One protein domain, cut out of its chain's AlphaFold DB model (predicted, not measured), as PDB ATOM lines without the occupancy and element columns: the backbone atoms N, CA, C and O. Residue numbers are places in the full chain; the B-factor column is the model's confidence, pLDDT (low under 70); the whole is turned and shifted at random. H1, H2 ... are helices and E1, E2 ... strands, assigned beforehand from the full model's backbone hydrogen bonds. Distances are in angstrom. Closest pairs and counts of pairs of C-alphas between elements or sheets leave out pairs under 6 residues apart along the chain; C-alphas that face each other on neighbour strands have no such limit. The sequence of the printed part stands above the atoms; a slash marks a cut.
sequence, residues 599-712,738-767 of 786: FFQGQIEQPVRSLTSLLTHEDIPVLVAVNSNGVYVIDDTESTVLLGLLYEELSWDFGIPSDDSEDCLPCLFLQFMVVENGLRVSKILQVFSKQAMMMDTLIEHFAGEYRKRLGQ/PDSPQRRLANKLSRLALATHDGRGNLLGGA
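AT A GLANCE: This is residues 599 to 712 and 738 to 767 of the 786 residues of the protein "FERM domain-containing protein" of Heliothis virescens (UniProt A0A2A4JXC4). Two strongly twisted sheets, E1 to E4 and E5 to E9, are partly face to face as a sandwich with crossed strands, and the long helix H2 packs along one side on both sheets. Residues 610 to 616, with the short H1, stick out at one end. The 144 printed residues have three named helices and nine named strands, in the order E1 H1 E2 E3 E4 E5 E6 E7 H2 H3 E8 E9; both sheets are antiparallel, ordered E1 E2 E3 E4 and E5 E6 E7 E8 E9. The class is mixed, helices and strands; the whole is compact, with a radius of gyration of the C-alphas of 15.7 A and spans of 54 by 39 by 33 A.

IN THESE COORDINATES: E1, residues 599 to 604, begins at C-alpha 599 (37.468, 59.657, 36.115). H1 is residues 611 to 614, E2 620 to 626 with 18.7 A, E3 630 to 635, E4 640 to 646 and E5 650 to 655. E6, residues 667 to 676, is 25.8 A long and bends by 56 degrees at residue 673; E7, residues 679 to 688, is 28.7 A long. H2, residues 692 to 712, is 30.6 A long and ends at C-alpha 712 (64.107, 61.666, 22.813). H3 is residues 741 to 744, E8 755 to 757, and E9 763 to 766.

HOW THE PARTS SIT: E1 and E2 are antiparallel, with N 602 and O 622 2.9 A apart. E2, E3 and E4 form a meander, each strand the antiparallel neighbour of the one before, with N 623 and O 634 at 2.8 A and N 633 and O 643 at 2.8 A. E5, E6 and E7 form another, with N 651 and O 671 at 2.9 A and N 670 and O 685 at 2.9 A. E7 and E8 are antiparallel neighbours, with N 684 and O 755 within hydrogen-bond range at 2.9 A; in the hairpin E8 and E9, N 756 and O 765 are within hydrogen-bond range at 2.9 A. The sheets' strands stand at 74 degrees. E1 and E7 touch, their closest C-alphas being Ile 604 and Val 687, 5.2 A. H2 is on both sheets, at heights of 10.4 A over E5 to E9 and 9.6 A over E1 to E4; its closest C-alphas to E6 are Ala 692 and Leu 668, 5.6 A. H3 only grazes the sheet E1 to E4. In H2 every O i to N i+4 pair is within hydrogen-bond range; H1 and H3 are too short for one.

THE WHOLE: The C-alphas of Thr 612 and Gln 712, the two farthest apart, are 54.5 A apart. Residues 713 to 737 are not printed; C-alphas 712 and 738 are 24.3 A apart. The link E5 to E6 is long. Mean pLDDT of the printed part is 77.9, with 38 residues under 70, among them 607 to 618 and 738 to 746.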
ATOM      1  N   PHE A 599      38.438  60.743  35.973       95.12
ATOM      2  CA  PHE A 599      37.468  59.657  36.115       95.12
ATOM      3  C   PHE A 599      36.224  59.939  35.283       95.12
ATOM      4  O   PHE A 599      35.613  60.999  35.421       95.12
ATOM      5  N   PHE A 600      35.830  58.954  34.487       96.19
ATOM      6  CA  PHE A 600      34.686  59.021  33.594       96.19
ATOM      7  C   PHE A 600      33.714  57.882  33.893       96.19
ATOM      8  O   PHE A 600      34.135  56.765  34.183       96.19
ATOM      9  N   GLN A 601      32.418  58.166  33.824       94.88
ATOM     10  CA  GLN A 601      31.365  57.169  34.021       94.88
ATOM     11  C   GLN A 601      31.154  56.383  32.727       94.88
ATOM     12  O   GLN A 601      31.111  56.971  31.646       94.88
ATOM     13  N   GLY A 602      31.001  55.070  32.825       92.44
ATOM     14  CA  GLY A 602      30.687  54.203  31.698       92.44
ATOM     15  C   GLY A 602      30.006  52.921  32.150       92.44
ATOM     16  O   GLY A 602      29.764  52.713  33.337       92.44
ATOM     17  N   GLN A 603      29.712  52.053  31.197       91.19
ATOM     18  CA  GLN A 603      29.156  50.735  31.455       91.19
ATOM     19  C   GLN A 603      29.774  49.707  30.504       91.19
ATOM     20  O   GLN A 603      30.190  50.042  29.393       91.19
ATOM     21  N   ILE A 604      29.890  48.468  30.971       89.81
ATOM     22  CA  ILE A 604      30.375  47.330  30.183       89.81
ATOM     23  C   ILE A 604      29.360  46.198  30.254       89.81
ATOM     24  O   ILE A 604      28.689  46.023  31.271       89.81
ATOM     25  N   GLU A 605      29.298  45.382  29.211       83.56
ATOM     26  CA  GLU A 605      28.416  44.220  29.205       83.56
ATOM     27  C   GLU A 605      28.820  43.199  30.279       83.56
ATOM     28  O   GLU A 605      30.002  42.893  30.497       83.56
ATOM     29  N   GLN A 606      27.815  42.632  30.946       74.50
ATOM     30  CA  GLN A 606      28.024  41.540  31.884       74.50
ATOM     31  C   GLN A 606      28.379  40.246  31.125       74.50
ATOM     32  O   GLN A 606      27.672  39.863  30.195       74.50
ATOM     33  N   PRO A 607      29.437  39.507  31.514       69.62
ATOM     34  CA  PRO A 607      29.736  38.228  30.877       69.62
ATOM     35  C   PRO A 607      28.629  37.202  31.173       69.62
ATOM     36  O   PRO A 607      28.308  36.946  32.338       69.62
ATOM     37  N   VAL A 608      28.091  36.559  30.131       64.44
ATOM     38  CA  VAL A 608      27.031  35.544  30.256       64.44
ATOM     39  C   VAL A 608      27.581  34.291  30.949       64.44
ATOM     40  O   VAL A 608      28.450  33.601  30.417       64.44
ATOM     41  N   ARG A 609      27.086  33.984  32.156       58.81
ATOM     42  CA  ARG A 609      27.598  32.871  32.993       58.81
ATOM     43  C   ARG A 609      26.584  31.767  33.318       58.81
ATOM     44  O   ARG A 609      26.970  30.758  33.900       58.81
ATOM     45  N   SER A 610      25.299  31.937  32.995       54.38
ATOM     46  CA  SER A 610      24.222  30.976  33.304       54.38
ATOM     47  C   SER A 610      22.966  31.262  32.471       54.38
ATOM     48  O   SER A 610      22.756  32.406  32.075       54.38
ATOM     49  N   LEU A 611      22.080  30.272  32.286       54.69
ATOM     50  CA  LEU A 611      20.760  30.451  31.650       54.69
ATOM     51  C   LEU A 611      19.883  31.490  32.375       54.69
ATOM     52  O   LEU A 611      19.064  32.147  31.745       54.69
ATOM     53  N   THR A 612      20.080  31.691  33.682       50.81
ATOM     54  CA  THR A 612      19.423  32.765  34.453       50.81
ATOM     55  C   THR A 612      19.943  34.165  34.119       50.81
ATOM     56  O   THR A 612      19.205  35.128  34.278       50.81
ATOM     57  N   SER A 613      21.173  34.282  33.604       51.66
ATOM     58  CA  SER A 613      21.786  35.549  33.171       51.66
ATOM     59  C   SER A 613      21.135  36.116  31.904       51.66
ATOM     60  O   SER A 613      21.273  37.301  31.636       51.66
ATOM     61  N   LEU A 614      20.414  35.285  31.137       52.69
ATOM     62  CA  LEU A 614      19.682  35.696  29.932       52.69
ATOM     63  C   LEU A 614      18.392  36.476  30.245       52.69
ATOM     64  O   LEU A 614      17.848  37.122  29.359       52.69
ATOM     65  N   LEU A 615      17.885  36.400  31.482       52.06
ATOM     66  CA  LEU A 615      16.612  37.013  31.886       52.06
ATOM     67  C   LEU A 615      16.786  38.370  32.593       52.06
ATOM     68  O   LEU A 615      15.797  39.071  32.791       52.06
ATOM     69  N   THR A 616      18.010  38.738  32.989       49.75
ATOM     70  CA  THR A 616      18.319  39.946  33.781       49.75
ATOM     71  C   THR A 616      19.625  40.605  33.316       49.75
ATOM     72  O   THR A 616      20.530  40.818  34.124       49.75
ATOM     73  N   HIS A 617      19.781  40.833  32.010       57.81
ATOM     74  CA  HIS A 617      21.002  41.432  31.463       57.81
ATOM     75  C   HIS A 617      21.042  42.929  31.813       57.81
ATOM     76  O   HIS A 617      20.439  43.747  31.127       57.81
ATOM     77  N   GLU A 618      21.706  43.278  32.913       65.88
ATOM     78  CA  GLU A 618      22.033  44.666  33.246       65.88
ATOM     79  C   GLU A 618      23.535  44.884  33.046       65.88
ATOM     80  O   GLU A 618      24.359  44.072  33.487       65.88
ATOM     81  N   ASP A 619      23.889  45.975  32.369       79.19
ATOM     82  CA  ASP A 619      25.281  46.375  32.185       79.19
ATOM     83  C   ASP A 619      25.941  46.688  33.532       79.19
ATOM     84  O   ASP A 619      25.318  47.178  34.477       79.19
ATOM     85  N   ILE A 620      27.240  46.412  33.629       85.06
ATOM     86  CA  ILE A 620      28.027  46.692  34.826       85.06
ATOM     87  C   ILE A 620      28.475  48.158  34.767       85.06
ATOM     88  O   ILE A 620      29.258  48.503  33.874       85.06
ATOM     89  N   PRO A 621      28.048  49.023  35.708       90.06
ATOM     90  CA  PRO A 621      28.544  50.389  35.779       90.06
ATOM     91  C   PRO A 621      30.025  50.390  36.175       90.06
ATOM     92  O   PRO A 621      30.445  49.734  37.136       90.06
ATOM     93  N   VAL A 622      30.827  51.143  35.430       93.06
ATOM     94  CA  VAL A 622      32.273  51.249  35.620       93.06
ATOM     95  C   VAL A 622      32.736  52.698  35.647       93.06
ATOM     96  O   VAL A 622      32.189  53.573  34.978       93.06
ATOM     97  N   LEU A 623      33.824  52.937  36.373       94.69
ATOM     98  CA  LEU A 623      34.631  54.139  36.233       94.69
ATOM     99  C   LEU A 623      35.833  53.853  35.335       94.69
ATOM    100  O   LEU A 623      36.610  52.933  35.593       94.69
ATOM    101  N   VAL A 624      36.021  54.680  34.313       96.00
ATOM    102  CA  VAL A 624      37.228  54.696  33.483       96.00
ATOM    103  C   VAL A 624      38.157  55.781  34.014       96.00
ATOM    104  O   VAL A 624      37.821  56.964  33.983       96.00
ATOM    105  N   ALA A 625      39.315  55.380  34.526       95.88
ATOM    106  CA  ALA A 625      40.353  56.271  35.019       95.88
ATOM    107  C   ALA A 625      41.470  56.402  33.976       95.88
ATOM    108  O   ALA A 625      42.075  55.402  33.593       95.88
ATOM    109  N   VAL A 626      41.760  57.627  33.539       96.31
ATOM    110  CA  VAL A 626      42.809  57.929  32.551       96.31
ATOM    111  C   VAL A 626      43.831  58.879  33.171       96.31
ATOM    112  O   VAL A 626      43.468  59.953  33.654       96.31
ATOM    113  N   ASN A 627      45.108  58.498  33.171       93.88
ATOM    114  CA  ASN A 627      46.221  59.344  33.616       93.88
ATOM    115  C   ASN A 627      47.442  59.181  32.706       93.88
ATOM    116  O   ASN A 627      47.416  58.423  31.748       93.88
ATOM    117  N   SER A 628      48.546  59.847  33.042       90.75
ATOM    118  CA  SER A 628      49.792  59.793  32.269       90.75
ATOM    119  C   SER A 628      50.461  58.414  32.191       90.75
ATOM    120  O   SER A 628      51.382  58.251  31.393       90.75
ATOM    121  N   ASN A 629      50.026  57.431  32.986       87.56
ATOM    122  CA  ASN A 629      50.555  56.068  32.934       87.56
ATOM    123  C   ASN A 629      49.730  55.162  32.008       87.56
ATOM    124  O   ASN A 629      50.299  54.294  31.347       87.56
ATOM    125  N   GLY A 630      48.403  55.323  31.985       91.31
ATOM    126  CA  GLY A 630      47.525  54.448  31.215       91.31
ATOM    127  C   GLY A 630      46.037  54.602  31.527       91.31
ATOM    128  O   GLY A 630      45.596  55.595  32.115       91.31
ATOM    129  N   VAL A 631      45.272  53.583  31.130       94.38
ATOM    130  CA  VAL A 631      43.810  53.506  31.246       94.38
ATOM    131  C   VAL A 631      43.423  52.364  32.183       94.38
ATOM    132  O   VAL A 631      43.902  51.239  32.043       94.38
ATOM    133  N   TYR A 632      42.527  52.638  33.131       93.31
ATOM    134  CA  TYR A 632      42.059  51.666  34.115       93.31
ATOM    135  C   TYR A 632      40.532  51.624  34.149       93.31
ATOM    136  O   TYR A 632      39.884  52.655  34.300       93.31
ATOM    137  N   VAL A 633      39.957  50.428  34.062       93.00
ATOM    138  CA  VAL A 633      38.520  50.179  34.203       93.00
ATOM    139  C   VAL A 633      38.258  49.640  35.602       93.00
ATOM    140  O   VAL A 633      38.844  48.635  36.016       93.00
ATOM    141  N   ILE A 634      37.392  50.323  36.340       91.88
ATOM    142  CA  ILE A 634      37.108  50.084  37.754       91.88
ATOM    143  C   ILE A 634      35.627  49.751  37.891       91.88
ATOM    144  O   ILE A 634      34.782  50.484  37.393       91.88
ATOM    145  N   ASP A 635      35.310  48.673  38.599       88.88
ATOM    146  CA  ASP A 635      33.947  48.399  39.052       88.88
ATOM    147  C   ASP A 635      33.561  49.451  40.099       88.88
ATOM    148  O   ASP A 635      34.154  49.471  41.184       88.88
ATOM    149  N   ASP A 636      32.614  50.334  39.768       83.75
ATOM    150  CA  ASP A 636      32.219  51.452  40.640       83.75
ATOM    151  C   ASP A 636      31.560  50.938  41.932       83.75
ATOM    152  O   ASP A 636      31.779  51.462  43.026       83.75
ATOM    153  N   THR A 637      30.830  49.822  41.836       81.44
ATOM    154  CA  THR A 637      30.087  49.246  42.963       81.44
ATOM    155  C   THR A 637      31.000  48.557  43.971       81.44
ATOM    156  O   THR A 637      30.843  48.724  45.184       81.44
ATOM    157  N   GLU A 638      31.983  47.796  43.487       79.81
ATOM    158  CA  GLU A 638      32.924  47.076  44.346       79.81
ATOM    159  C   GLU A 638      34.185  47.891  44.669       79.81
ATOM    160  O   GLU A 638      34.977  47.478  45.520       79.81
ATOM    161  N   SER A 639      34.387  49.033  44.000       84.06
ATOM    162  CA  SER A 639      35.619  49.831  44.048       84.06
ATOM    163  C   SER A 639      36.862  48.971  43.784       84.06
ATOM    164  O   SER A 639      37.847  49.017  44.527       84.06
ATOM    165  N   THR A 640      36.818  48.139  42.734       84.25
ATOM    166  CA  THR A 640      37.941  47.266  42.356       84.25
ATOM    167  C   THR A 640      38.366  47.462  40.912       84.25
ATOM    168  O   THR A 640      37.528  47.570  40.023       84.25
ATOM    169  N   VAL A 641      39.677  47.454  40.660       87.81
ATOM    170  CA  VAL A 641      40.198  47.478  39.287       87.81
ATOM    171  C   VAL A 641      39.848  46.156  38.593       87.81
ATOM    172  O   VAL A 641      40.156  45.077  39.109       87.81
ATOM    173  N   LEU A 642      39.189  46.255  37.439       87.94
ATOM    174  CA  LEU A 642      38.865  45.139  36.551       87.94
ATOM    175  C   LEU A 642      39.954  44.948  35.490       87.94
ATOM    176  O   LEU A 642      40.375  43.817  35.244       87.94
ATOM    177  N   LEU A 643      40.421  46.050  34.902       89.19
ATOM    178  CA  LEU A 643      41.421  46.080  33.838       89.19
ATOM    179  C   LEU A 643      42.333  47.294  34.030       89.19
ATOM    180  O   LEU A 643      41.838  48.390  34.268       89.19
ATOM    181  N   GLY A 644      43.645  47.113  33.928       90.69
ATOM    182  CA  GLY A 644      44.621  48.196  33.851       90.69
ATOM    183  C   GLY A 644      45.535  47.973  32.660       90.69
ATOM    184  O   GLY A 644      46.089  46.884  32.515       90.69
ATOM    185  N   LEU A 645      45.669  48.989  31.813       88.69
ATOM    186  CA  LEU A 645      46.479  48.941  30.606       88.69
ATOM    187  C   LEU A 645      47.400  50.157  30.548       88.69
ATOM    188  O   LEU A 645      46.937  51.296  30.634       88.69
ATOM    189  N   LEU A 646      48.698  49.922  30.380       88.94
ATOM    190  CA  LEU A 646      49.662  50.986  30.094       88.94
ATOM    191  C   LEU A 646      49.585  51.394  28.615       88.94
ATOM    192  O   LEU A 646      49.163  50.605  27.772       88.94
ATOM    193  N   TYR A 647      50.052  52.599  28.277       86.81
ATOM    194  CA  TYR A 647      50.050  53.077  26.882       86.81
ATOM    195  C   TYR A 647      50.877  52.218  25.914       86.81
ATOM    196  O   TYR A 647      50.637  52.255  24.714       86.81
ATOM    197  N   GLU A 648      51.822  51.422  26.416       82.00
ATOM    198  CA  GLU A 648      52.584  50.449  25.616       82.00
ATOM    199  C   GLU A 648      51.845  49.120  25.383       82.00
ATOM    200  O   GLU A 648      52.278  48.300  24.576       82.00
ATOM    201  N   GLU A 649      50.747  48.888  26.105       81.88
ATOM    202  CA  GLU A 649      50.011  47.618  26.136       81.88
ATOM    203  C   GLU A 649      48.630  47.707  25.478       81.88
ATOM    204  O   GLU A 649      47.967  46.677  25.328       81.88
ATOM    205  N   LEU A 650      48.191  48.912  25.101       86.44
ATOM    206  CA  LEU A 650      46.854  49.158  24.573       86.44
ATOM    207  C   LEU A 650      46.873  49.862  23.220       86.44
ATOM    208  O   LEU A 650      47.671  50.759  22.965       86.44
ATOM    209  N   SER A 651      45.915  49.485  22.386       85.56
ATOM    210  CA  SER A 651      45.422  50.285  21.273       85.56
ATOM    211  C   SER A 651      43.965  50.632  21.560       85.56
ATOM    212  O   SER A 651      43.263  49.856  22.213       85.56
ATOM    213  N   TRP A 652      43.508  51.802  21.130       91.69
ATOM    214  CA  TRP A 652      42.133  52.228  21.355       91.69
ATOM    215  C   TRP A 652      41.548  52.876  20.107       91.69
ATOM    216  O   TRP A 652      42.280  53.318  19.222       91.69
ATOM    217  N   ASP A 653      40.222  52.920  20.060       83.31
ATOM    218  CA  ASP A 653      39.467  53.675  19.065       83.31
ATOM    219  C   ASP A 653      38.125  54.089  19.668       83.31
ATOM    220  O   ASP A 653      37.652  53.520  20.663       83.31
ATOM    221  N   PHE A 654      37.501  55.071  19.035       82.75
ATOM    222  CA  PHE A 654      36.240  55.644  19.461       82.75
ATOM    223  C   PHE A 654      35.140  55.332  18.440       82.75
ATOM    224  O   PHE A 654      35.268  55.632  17.255       82.75
ATOM    225  N   GLY A 655      34.049  54.729  18.914       79.50
ATOM    226  CA  GLY A 655      32.870  54.408  18.119       79.50
ATOM    227  C   GLY A 655      31.717  55.370  18.389       79.50
ATOM    228  O   GLY A 655      31.308  55.556  19.537       79.50
ATOM    229  N   ILE A 656      31.156  55.931  17.317       75.00
ATOM    230  CA  ILE A 656      29.914  56.713  17.343       75.00
ATOM    231  C   ILE A 656      28.756  55.765  16.996       75.00
ATOM    232  O   ILE A 656      28.892  54.991  16.043       75.00
ATOM    233  N   PRO A 657      27.637  55.789  17.741       73.56
ATOM    234  CA  PRO A 657      26.458  55.006  17.392       73.56
ATOM    235  C   PRO A 657      25.926  55.440  16.019       73.56
ATOM    236  O   PRO A 657      26.000  56.611  15.656       73.56
ATOM    237  N   SER A 658      25.409  54.499  15.227       63.78
ATOM    238  CA  SER A 658      24.844  54.810  13.902       63.78
ATOM    239  C   SER A 658      23.414  55.345  13.951       63.78
ATOM    240  O   SER A 658      22.913  55.801  12.927       63.78
ATOM    241  N   ASP A 659      22.748  55.204  15.095       63.84
ATOM    242  CA  ASP A 659      21.386  55.663  15.337       63.84
ATOM    243  C   ASP A 659      21.403  56.686  16.480       63.84
ATOM    244  O   ASP A 659      22.102  56.496  17.476       63.84
ATOM    245  N   ASP A 660      20.623  57.755  16.328       59.09
ATOM    246  CA  ASP A 660      20.504  58.864  17.285       59.09
ATOM    247  C   ASP A 660      19.536  58.532  18.444       59.09
ATOM    248  O   ASP A 660      19.148  59.412  19.217       59.09
ATOM    249  N   SER A 661      19.107  57.270  18.573       63.84
ATOM    250  CA  SER A 661      18.261  56.828  19.684       63.84
ATOM    251  C   SER A 661      18.970  57.027  21.036       63.84
ATOM    252  O   SER A 661      20.169  56.780  21.170       63.84
ATOM    253  N   GLU A 662      18.238  57.482  22.065       59.69
ATOM    254  CA  GLU A 662      18.828  57.823  23.376       59.69
ATOM    255  C   GLU A 662      19.493  56.633  24.097       59.69
ATOM    256  O   GLU A 662      20.310  56.845  25.001       59.69
ATOM    257  N   ASP A 663      19.177  55.406  23.674       64.31
ATOM    258  CA  ASP A 663      19.690  54.153  24.229       64.31
ATOM    259  C   ASP A 663      21.025  53.710  23.592       64.31
ATOM    260  O   ASP A 663      21.741  52.880  24.156       64.31
ATOM    261  N   CYS A 664      21.418  54.285  22.448       70.06
ATOM    262  CA  CYS A 664      22.672  53.959  21.771       70.06
ATOM    263  C   CYS A 664      23.813  54.870  22.250       70.06
ATOM    264  O   CYS A 664      23.992  55.994  21.786       70.06
ATOM    265  N   LEU A 665      24.623  54.386  23.195       79.12
ATOM    266  CA  LEU A 665      25.762  55.141  23.722       79.12
ATOM    267  C   LEU A 665      26.998  55.046  22.808       79.12
ATOM    268  O   LEU A 665      27.306  53.962  22.307       79.12
ATOM    269  N   PRO A 666      27.782  56.133  22.655       85.94
ATOM    270  CA  PRO A 666      29.110  56.027  22.071       85.94
ATOM    271  C   PRO A 666      30.004  55.137  22.925       85.94
ATOM    272  O   PRO A 666      29.792  54.982  24.131       85.94
ATOM    273  N   CYS A 667      31.008  54.541  22.293       88.06
ATOM    274  CA  CYS A 667      31.845  53.547  22.942       88.06
ATOM    275  C   CYS A 667      33.334  53.812  22.739       88.06
ATOM    276  O   CYS A 667      33.778  54.327  21.715       88.06
ATOM    277  N   LEU A 668      34.104  53.457  23.759       92.19
ATOM    278  CA  LEU A 668      35.553  53.385  23.721       92.19
ATOM    279  C   LEU A 668      35.938  51.911  23.609       92.19
ATOM    280  O   LEU A 668      35.581  51.103  24.470       92.19
ATOM    281  N   PHE A 669      36.677  51.569  22.563       89.75
ATOM    282  CA  PHE A 669      37.234  50.236  22.390       89.75
ATOM    283  C   PHE A 669      38.662  50.209  22.917       89.75
ATOM    284  O   PHE A 669      39.473  51.055  22.554       89.75
ATOM    285  N   LEU A 670      38.979  49.220  23.749       90.38
ATOM    286  CA  LEU A 670      40.320  48.992  24.280       90.38
ATOM    287  C   LEU A 670      40.811  47.622  23.819       90.38
ATOM    288  O   LEU A 670      40.315  46.594  24.280       90.38
ATOM    289  N   GLN A 671      41.787  47.613  22.918       86.62
ATOM    290  CA  GLN A 671      42.434  46.413  22.406       86.62
ATOM    291  C   GLN A 671      43.772  46.183  23.111       86.62
ATOM    292  O   GLN A 671      44.595  47.089  23.211       86.62
ATOM    293  N   PHE A 672      44.018  44.960  23.569       87.31
ATOM    294  CA  PHE A 672      45.251  44.585  24.260       87.31
ATOM    295  C   PHE A 672      45.590  43.111  24.039       87.31
ATOM    296  O   PHE A 672      44.726  42.279  23.756       87.31
ATOM    297  N   MET A 673      46.870  42.770  24.176       81.44
ATOM    298  CA  MET A 673      47.355  41.407  23.950       81.44
ATOM    299  C   MET A 673      47.425  40.615  25.259       81.44
ATOM    300  O   MET A 673      47.946  41.099  26.262       81.44
ATOM    301  N   VAL A 674      46.970  39.362  25.233       80.12
ATOM    302  CA  VAL A 674      47.017  38.431  26.372       80.12
ATOM    303  C   VAL A 674      47.599  37.093  25.922       80.12
ATOM    304  O   VAL A 674      47.451  36.698  24.768       80.12
ATOM    305  N   VAL A 675      48.276  36.382  26.827       78.00
ATOM    306  CA  VAL A 675      48.680  34.988  26.600       78.00
ATOM    307  C   VAL A 675      47.645  34.064  27.244       78.00
ATOM    308  O   VAL A 675      47.565  33.994  28.467       78.00
ATOM    309  N   GLU A 676      46.873  33.341  26.433       71.44
ATOM    310  CA  GLU A 676      45.916  32.323  26.884       71.44
ATOM    311  C   GLU A 676      46.314  30.960  26.318       71.44
ATOM    312  O   GLU A 676      46.568  30.822  25.123       71.44
ATOM    313  N   ASN A 677      46.407  29.942  27.178       74.12
ATOM    314  CA  ASN A 677      46.823  28.584  26.795       74.12
ATOM    315  C   ASN A 677      48.152  28.534  26.004       74.12
ATOM    316  O   ASN A 677      48.329  27.702  25.119       74.12
ATOM    317  N   GLY A 678      49.088  29.441  26.309       71.88
ATOM    318  CA  GLY A 678      50.386  29.545  25.628       71.88
ATOM    319  C   GLY A 678      50.354  30.268  24.276       71.88
ATOM    320  O   GLY A 678      51.408  30.453  23.670       71.88
ATOM    321  N   LEU A 679      49.185  30.720  23.815       72.25
ATOM    322  CA  LEU A 679      49.016  31.475  22.576       72.25
ATOM    323  C   LEU A 679      48.781  32.956  22.871       72.25
ATOM    324  O   LEU A 679      48.052  33.314  23.793       72.25
ATOM    325  N   ARG A 680      49.390  33.828  22.064       75.75
ATOM    326  CA  ARG A 680      49.114  35.269  22.100       75.75
ATOM    327  C   ARG A 680      47.807  35.536  21.359       75.75
ATOM    328  O   ARG A 680      47.718  35.260  20.166       75.75
ATOM    329  N   VAL A 681      46.832  36.089  22.066       76.94
ATOM    330  CA  VAL A 681      45.524  36.477  21.535       76.94
ATOM    331  C   VAL A 681      45.294  37.966  21.759       76.94
ATOM    332  O   VAL A 681      45.767  38.534  22.747       76.94
ATOM    333  N   SER A 682      44.579  38.598  20.834       82.69
ATOM    334  CA  SER A 682      44.136  39.982  20.972       82.69
ATOM    335  C   SER A 682      42.757  39.999  21.620       82.69
ATOM    336  O   SER A 682      41.872  39.247  21.210       82.69
ATOM    337  N   LYS A 683      42.570  40.822  22.649       84.25
ATOM    338  CA  LYS A 683      41.285  41.015  23.322       84.25
ATOM    339  C   LYS A 683      40.819  42.445  23.154       84.25
ATOM    340  O   LYS A 683      41.630  43.360  23.231       84.25
ATOM    341  N   ILE A 684      39.518  42.615  22.951       86.19
ATOM    342  CA  ILE A 684      38.869  43.919  22.837       86.19
ATOM    343  C   ILE A 684      37.809  44.021  23.931       86.19
ATOM    344  O   ILE A 684      36.931  43.161  24.025       86.19
ATOM    345  N   LEU A 685      37.913  45.063  24.754       89.25
ATOM    346  CA  LEU A 685      36.862  45.499  25.668       89.25
ATOM    347  C   LEU A 685      36.117  46.676  25.038       89.25
ATOM    348  O   LEU A 685      36.751  47.635  24.599       89.25
ATOM    349  N   GLN A 686      34.791  46.618  25.046       89.44
ATOM    350  CA  GLN A 686      33.933  47.736  24.673       89.44
ATOM    351  C   GLN A 686      33.398  48.409  25.940       89.44
ATOM    352  O   GLN A 686      32.844  47.742  26.812       89.44
ATOM    353  N   VAL A 687      33.590  49.725  26.050       91.75
ATOM    354  CA  VAL A 687      33.070  50.538  27.155       91.75
ATOM    355  C   VAL A 687      32.090  51.559  26.601       91.75
ATOM    356  O   VAL A 687      32.485  52.441  25.845       91.75
ATOM    357  N   PHE A 688      30.826  51.476  26.999       90.75
ATOM    358  CA  PHE A 688      29.775  52.401  26.584       90.75
ATOM    359  C   PHE A 688      29.748  53.620  27.508       90.75
ATOM    360  O   PHE A 688      29.719  53.488  28.732       90.75
ATOM    361  N   SER A 689      29.790  54.829  26.948       92.44
ATOM    362  CA  SER A 689      29.776  56.068  27.727       92.44
ATOM    363  C   SER A 689      29.473  57.294  26.872       92.44
ATOM    364  O   SER A 689      30.160  57.554  25.888       92.44
ATOM    365  N   LYS A 690      28.576  58.171  27.350       91.06
ATOM    366  CA  LYS A 690      28.382  59.532  26.795       91.06
ATOM    367  C   LYS A 690      29.660  60.387  26.828       91.06
ATOM    368  O   LYS A 690      29.739  61.411  26.161       91.06
ATOM    369  N   GLN A 691      30.650  59.989  27.627       94.06
ATOM    370  CA  GLN A 691      31.918  60.689  27.831       94.06
ATOM    371  C   GLN A 691      33.060  60.122  26.971       94.06
ATOM    372  O   GLN A 691      34.190  60.595  27.091       94.06
ATOM    373  N   ALA A 692      32.792  59.146  26.096       91.06
ATOM    374  CA  ALA A 692      33.820  58.439  25.335       91.06
ATOM    375  C   ALA A 692      34.706  59.365  24.470       91.06
ATOM    376  O   ALA A 692      35.917  59.173  24.457       91.06
ATOM    377  N   MET A 693      34.168  60.436  23.862       89.69
ATOM    378  CA  MET A 693      34.995  61.424  23.133       89.69
ATOM    379  C   MET A 693      36.009  62.149  24.031       89.69
ATOM    380  O   MET A 693      37.132  62.429  23.614       89.69
ATOM    381  N   MET A 694      35.625  62.464  25.275       94.75
ATOM    382  CA  MET A 694      36.539  63.093  26.235       94.75
ATOM    383  C   MET A 694      37.635  62.116  26.663       94.75
ATOM    384  O   MET A 694      38.782  62.528  26.831       94.75
ATOM    385  N   MET A 695      37.291  60.831  26.813       96.19
ATOM    386  CA  MET A 695      38.270  59.781  27.089       96.19
ATOM    387  C   MET A 695      39.263  59.657  25.929       96.19
ATOM    388  O   MET A 695      40.461  59.737  26.169       96.19
ATOM    389  N   ASP A 696      38.778  59.535  24.691       93.94
ATOM    390  CA  ASP A 696      39.603  59.413  23.483       93.94
ATOM    391  C   ASP A 696      40.609  60.566  23.352       93.94
ATOM    392  O   ASP A 696      41.816  60.335  23.299       93.94
ATOM    393  N   THR A 697      40.129  61.808  23.463       94.50
ATOM    394  CA  THR A 697      40.976  63.012  23.391       94.50
ATOM    395  C   THR A 697      42.073  63.010  24.467       94.50
ATOM    396  O   THR A 697      43.221  63.393  24.220       94.50
ATOM    397  N   LEU A 698      41.742  62.588  25.692       96.50
ATOM    398  CA  LEU A 698      42.695  62.561  26.801       96.50
ATOM    399  C   LEU A 698      43.729  61.433  26.648       96.50
ATOM    400  O   LEU A 698      44.912  61.632  26.939       96.50
ATOM    401  N   ILE A 699      43.290  60.263  26.180       95.25
ATOM    402  CA  ILE A 699      44.154  59.118  25.882       95.25
ATOM    403  C   ILE A 699      45.112  59.486  24.742       95.25
ATOM    404  O   ILE A 699      46.313  59.256  24.881       95.25
ATOM    405  N   GLU A 700      44.630  60.144  23.683       91.56
ATOM    406  CA  GLU A 700      45.454  60.626  22.568       91.56
ATOM    407  C   GLU A 700      46.561  61.576  23.036       91.56
ATOM    408  O   GLU A 700      47.729  61.393  22.671       91.56
ATOM    409  N   HIS A 701      46.228  62.540  23.900       93.31
ATOM    410  CA  HIS A 701      47.205  63.468  24.466       93.31
ATOM    411  C   HIS A 701      48.316  62.742  25.242       93.31
ATOM    412  O   HIS A 701      49.502  62.919  24.948       93.31
ATOM    413  N   PHE A 702      47.956  61.903  26.217       93.19
ATOM    414  CA  PHE A 702      48.938  61.218  27.060       93.19
ATOM    415  C   PHE A 702      49.749  60.163  26.298       93.19
ATOM    416  O   PHE A 702      50.965  60.084  26.484       93.19
ATOM    417  N   ALA A 703      49.126  59.407  25.391       88.31
ATOM    418  CA  ALA A 703      49.831  58.478  24.513       88.31
ATOM    419  C   ALA A 703      50.787  59.211  23.553       88.31
ATOM    420  O   ALA A 703      51.857  58.702  23.213       88.31
ATOM    421  N   GLY A 704      50.423  60.416  23.102       84.44
ATOM    422  CA  GLY A 704      51.298  61.303  22.336       84.44
ATOM    423  C   GLY A 704      52.530  61.739  23.132       84.44
ATOM    424  O   GLY A 704      53.653  61.609  22.646       84.44
ATOM    425  N   GLU A 705      52.344  62.199  24.369       86.50
ATOM    426  CA  GLU A 705      53.444  62.577  25.269       86.50
ATOM    427  C   GLU A 705      54.354  61.392  25.619       86.50
ATOM    428  O   GLU A 705      55.578  61.530  25.612       86.50
ATOM    429  N   TYR A 706      53.780  60.211  25.860       82.69
ATOM    430  CA  TYR A 706      54.536  58.977  26.074       82.69
ATOM    431  C   TYR A 706      55.441  58.653  24.870       82.69
ATOM    432  O   TYR A 706      56.646  58.452  25.040       82.69
ATOM    433  N   ARG A 707      54.904  58.711  23.641       83.19
ATOM    434  CA  ARG A 707      55.678  58.486  22.405       83.19
ATOM    435  C   ARG A 707      56.805  59.504  22.211       83.19
ATOM    436  O   ARG A 707      57.899  59.123  21.802       83.19
ATOM    437  N   LYS A 708      56.577  60.784  22.532       78.62
ATOM    438  CA  LYS A 708      57.622  61.826  22.453       78.62
ATOM    439  C   LYS A 708      58.796  61.545  23.390       78.62
ATOM    440  O   LYS A 708      59.938  61.743  22.987       78.62
ATOM    441  N   ARG A 709      58.528  61.069  24.611       74.19
ATOM    442  CA  ARG A 709      59.578  60.716  25.584       74.19
ATOM    443  C   ARG A 709      60.445  59.560  25.087       74.19
ATOM    444  O   ARG A 709      61.660  59.644  25.201       74.19
ATOM    445  N   LEU A 710      59.847  58.544  24.458       69.94
ATOM    446  CA  LEU A 710      60.601  57.456  23.820       69.94
ATOM    447  C   LEU A 710      61.482  57.940  22.658       69.94
ATOM    448  O   LEU A 710      62.607  57.473  22.514       69.94
ATOM    449  N   GLY A 711      60.997  58.884  21.846       58.53
ATOM    450  CA  GLY A 711      61.748  59.429  20.709       58.53
ATOM    451  C   GLY A 711      62.935  60.330  21.085       58.53
ATOM    452  O   GLY A 711      63.815  60.542  20.258       58.53
ATOM    453  N   GLN A 712      62.985  60.854  22.316       48.97
ATOM    454  CA  GLN A 712      64.107  61.666  22.813       48.97
ATOM    455  C   GLN A 712      65.274  60.833  23.373       48.97
ATOM    456  O   GLN A 712      66.374  61.367  23.499       48.97
ATOM    457  N   PRO A 738      59.084  42.439  34.499       36.38
ATOM    458  CA  PRO A 738      58.182  41.862  35.504       36.38
ATOM    459  C   PRO A 738      57.997  42.731  36.763       36.38
ATOM    460  O   PRO A 738      57.113  42.451  37.566       36.38
ATOM    461  N   ASP A 739      58.805  43.783  36.937       33.00
ATOM    462  CA  ASP A 739      59.018  44.400  38.253       33.00
ATOM    463  C   ASP A 739      58.337  45.762  38.482       33.00
ATOM    464  O   ASP A 739      58.516  46.354  39.550       33.00
ATOM    465  N   SER A 740      57.529  46.282  37.545       42.22
ATOM    466  CA  SER A 740      56.827  47.551  37.797       42.22
ATOM    467  C   SER A 740      55.670  47.340  38.796       42.22
ATOM    468  O   SER A 740      54.829  46.456  38.603       42.22
ATOM    469  N   PRO A 741      55.577  48.127  39.889       40.62
ATOM    470  CA  PRO A 741      54.442  48.053  40.805       40.62
ATOM    471  C   PRO A 741      53.108  48.325  40.093       40.62
ATOM    472  O   PRO A 741      52.082  47.804  40.528       40.62
ATOM    473  N   GLN A 742      53.128  49.081  38.984       46.50
ATOM    474  CA  GLN A 742      51.952  49.362  38.158       46.50
ATOM    475  C   GLN A 742      51.392  48.112  37.449       46.50
ATOM    476  O   GLN A 742      50.177  48.014  37.301       46.50
ATOM    477  N   ARG A 743      52.229  47.120  37.095       47.84
ATOM    478  CA  ARG A 743      51.788  45.842  36.491       47.84
ATOM    479  C   ARG A 743      51.177  44.845  37.477       47.84
ATOM    480  O   ARG A 743      50.654  43.819  37.056       47.84
ATOM    481  N   ARG A 744      51.214  45.109  38.791       44.31
ATOM    482  CA  ARG A 744      50.668  44.189  39.816       44.31
ATOM    483  C   ARG A 744      49.139  44.141  39.859       44.31
ATOM    484  O   ARG A 744      48.576  43.418  40.679       44.31
ATOM    485  N   LEU A 745      48.458  44.891  38.999       50.59
ATOM    486  CA  LEU A 745      47.026  44.743  38.809       50.59
ATOM    487  C   LEU A 745      46.769  43.439  38.047       50.59
ATOM    488  O   LEU A 745      46.950  43.357  36.837       50.59
ATOM    489  N   ALA A 746      46.352  42.399  38.768       53.47
ATOM    490  CA  ALA A 746      45.829  41.194  38.144       53.47
ATOM    491  C   ALA A 746      44.554  41.568  37.375       53.47
ATOM    492  O   ALA A 746      43.493  41.744  37.979       53.47
ATOM    493  N   ASN A 747      44.671  41.725  36.054       70.81
ATOM    494  CA  ASN A 747      43.535  41.956  35.169       70.81
ATOM    495  C   ASN A 747      42.506  40.842  35.394       70.81
ATOM    496  O   ASN A 747      42.782  39.660  35.175       70.81
ATOM    497  N   LYS A 748      41.312  41.207  35.861       82.12
ATOM    498  CA  LYS A 748      40.237  40.267  36.194       82.12
ATOM    499  C   LYS A 748      39.455  39.912  34.932       82.12
ATOM    500  O   LYS A 748      38.240  40.069  34.896       82.12
ATOM    501  N   LEU A 749      40.151  39.435  33.899       81.62
ATOM    502  CA  LEU A 749      39.602  39.236  32.549       81.62
ATOM    503  C   LEU A 749      38.351  38.350  32.531       81.62
ATOM    504  O   LEU A 749      37.440  38.597  31.754       81.62
ATOM    505  N   SER A 750      38.252  37.378  33.442       77.12
ATOM    506  CA  SER A 750      37.066  36.520  33.582       77.12
ATOM    507  C   SER A 750      35.793  37.272  33.993       77.12
ATOM    508  O   SER A 750      34.699  36.713  33.902       77.12
ATOM    509  N   ARG A 751      35.912  38.513  34.486       79.62
ATOM    510  CA  ARG A 751      34.808  39.422  34.843       79.62
ATOM    511  C   ARG A 751      34.367  40.343  33.711       79.62
ATOM    512  O   ARG A 751      33.425  41.091  33.928       79.62
ATOM    513  N   LEU A 752      35.015  40.287  32.555       84.19
ATOM    514  CA  LEU A 752      34.763  41.186  31.437       84.19
ATOM    515  C   LEU A 752      34.158  40.410  30.264       84.19
ATOM    516  O   LEU A 752      34.582  39.287  29.980       84.19
ATOM    517  N   ALA A 753      33.199  41.015  29.567       83.19
ATOM    518  CA  ALA A 753      32.819  40.593  28.225       83.19
ATOM    519  C   ALA A 753      33.893  41.086  27.240       83.19
ATOM    520  O   ALA A 753      34.100  42.287  27.089       83.19
ATOM    521  N   LEU A 754      34.650  40.157  26.643       83.94
ATOM    522  CA  LEU A 754      35.785  40.467  25.765       83.94
ATOM    523  C   LEU A 754      35.638  39.735  24.431       83.94
ATOM    524  O   LEU A 754      35.450  38.515  24.417       83.94
ATOM    525  N   ALA A 755      35.811  40.451  23.322       81.56
ATOM    526  CA  ALA A 755      35.966  39.838  22.006       81.56
ATOM    527  C   ALA A 755      37.416  39.379  21.816       81.56
ATOM    528  O   ALA A 755      38.350  40.155  22.028       81.56
ATOM    529  N   THR A 756      37.622  38.119  21.427       80.00
ATOM    530  CA  THR A 756      38.955  37.520  21.272       80.00
ATOM    531  C   THR A 756      39.265  37.267  19.802       80.00
ATOM    532  O   THR A 756      38.506  36.590  19.113       80.00
ATOM    533  N   HIS A 757      40.409  37.766  19.343       74.44
ATOM    534  CA  HIS A 757      40.910  37.613  17.980       74.44
ATOM    535  C   HIS A 757      42.256  36.876  17.972       74.44
ATOM    536  O   HIS A 757      43.069  37.015  18.895       74.44
ATOM    537  N   ASP A 758      42.502  36.083  16.928       71.94
ATOM    538  CA  ASP A 758      43.799  35.444  16.698       71.94
ATOM    539  C   ASP A 758      44.854  36.450  16.192       71.94
ATOM    540  O   ASP A 758      44.559  37.603  15.877       71.94
ATOM    541  N   GLY A 759      46.111  36.009  16.078       61.00
ATOM    542  CA  GLY A 759      47.205  36.836  15.550       61.00
ATOM    543  C   GLY A 759      47.069  37.232  14.069       61.00
ATOM    544  O   GLY A 759      47.929  37.943  13.562       61.00
ATOM    545  N   ARG A 760      46.026  36.763  13.370       58.84
ATOM    546  CA  ARG A 760      45.676  37.123  11.988       58.84
ATOM    547  C   ARG A 760      44.431  38.021  11.920       58.84
ATOM    548  O   ARG A 760      44.023  38.380  10.820       58.84
ATOM    549  N   GLY A 761      43.842  38.389  13.063       60.16
ATOM    550  CA  GLY A 761      42.641  39.219  13.151       60.16
ATOM    551  C   GLY A 761      41.318  38.459  12.988       60.16
ATOM    552  O   GLY A 761      40.272  39.088  12.861       60.16
ATOM    553  N   ASN A 762      41.311  37.124  12.990       66.31
ATOM    554  CA  ASN A 762      40.067  36.353  12.937       66.31
ATOM    555  C   ASN A 762      39.419  36.283  14.322       66.31
ATOM    556  O   ASN A 762      40.097  35.994  15.308       66.31
ATOM    557  N   LEU A 763      38.102  36.491  14.394       71.75
ATOM    558  CA  LEU A 763      37.330  36.356  15.629       71.75
ATOM    559  C   LEU A 763      37.297  34.882  16.068       71.75
ATOM    560  O   LEU A 763      36.767  34.026  15.362       71.75
ATOM    561  N   LEU A 764      37.861  34.594  17.242       61.69
ATOM    562  CA  LEU A 764      37.869  33.266  17.864       61.69
ATOM    563  C   LEU A 764      36.643  33.036  18.765       61.69
ATOM    564  O   LEU A 764      36.275  31.891  19.016       61.69
ATOM    565  N   GLY A 765      36.022  34.114  19.257       63.91
ATOM    566  CA  GLY A 765      34.835  34.091  20.118       63.91
ATOM    567  C   GLY A 765      34.800  35.264  21.109       63.91
ATOM    568  O   GLY A 765      35.827  35.893  21.369       63.91
ATOM    569  N   GLY A 766      33.626  35.569  21.667       57.66
ATOM    570  CA  GLY A 766      33.432  36.647  22.644       57.66
ATOM    571  C   GLY A 766      32.000  36.709  23.182       57.66
ATOM    572  O   GLY A 766      31.096  36.133  22.581       57.66
ATOM    573  N   ALA A 767      31.812  37.371  24.326       50.50
ATOM    574  CA  ALA A 767      30.491  37.764  24.827       50.50
ATOM    575  C   ALA A 767      30.112  39.133  24.225       50.50
ATOM    576  O   ALA A 767      30.991  39.988  24.098       50.50
TER     577      ALA A 767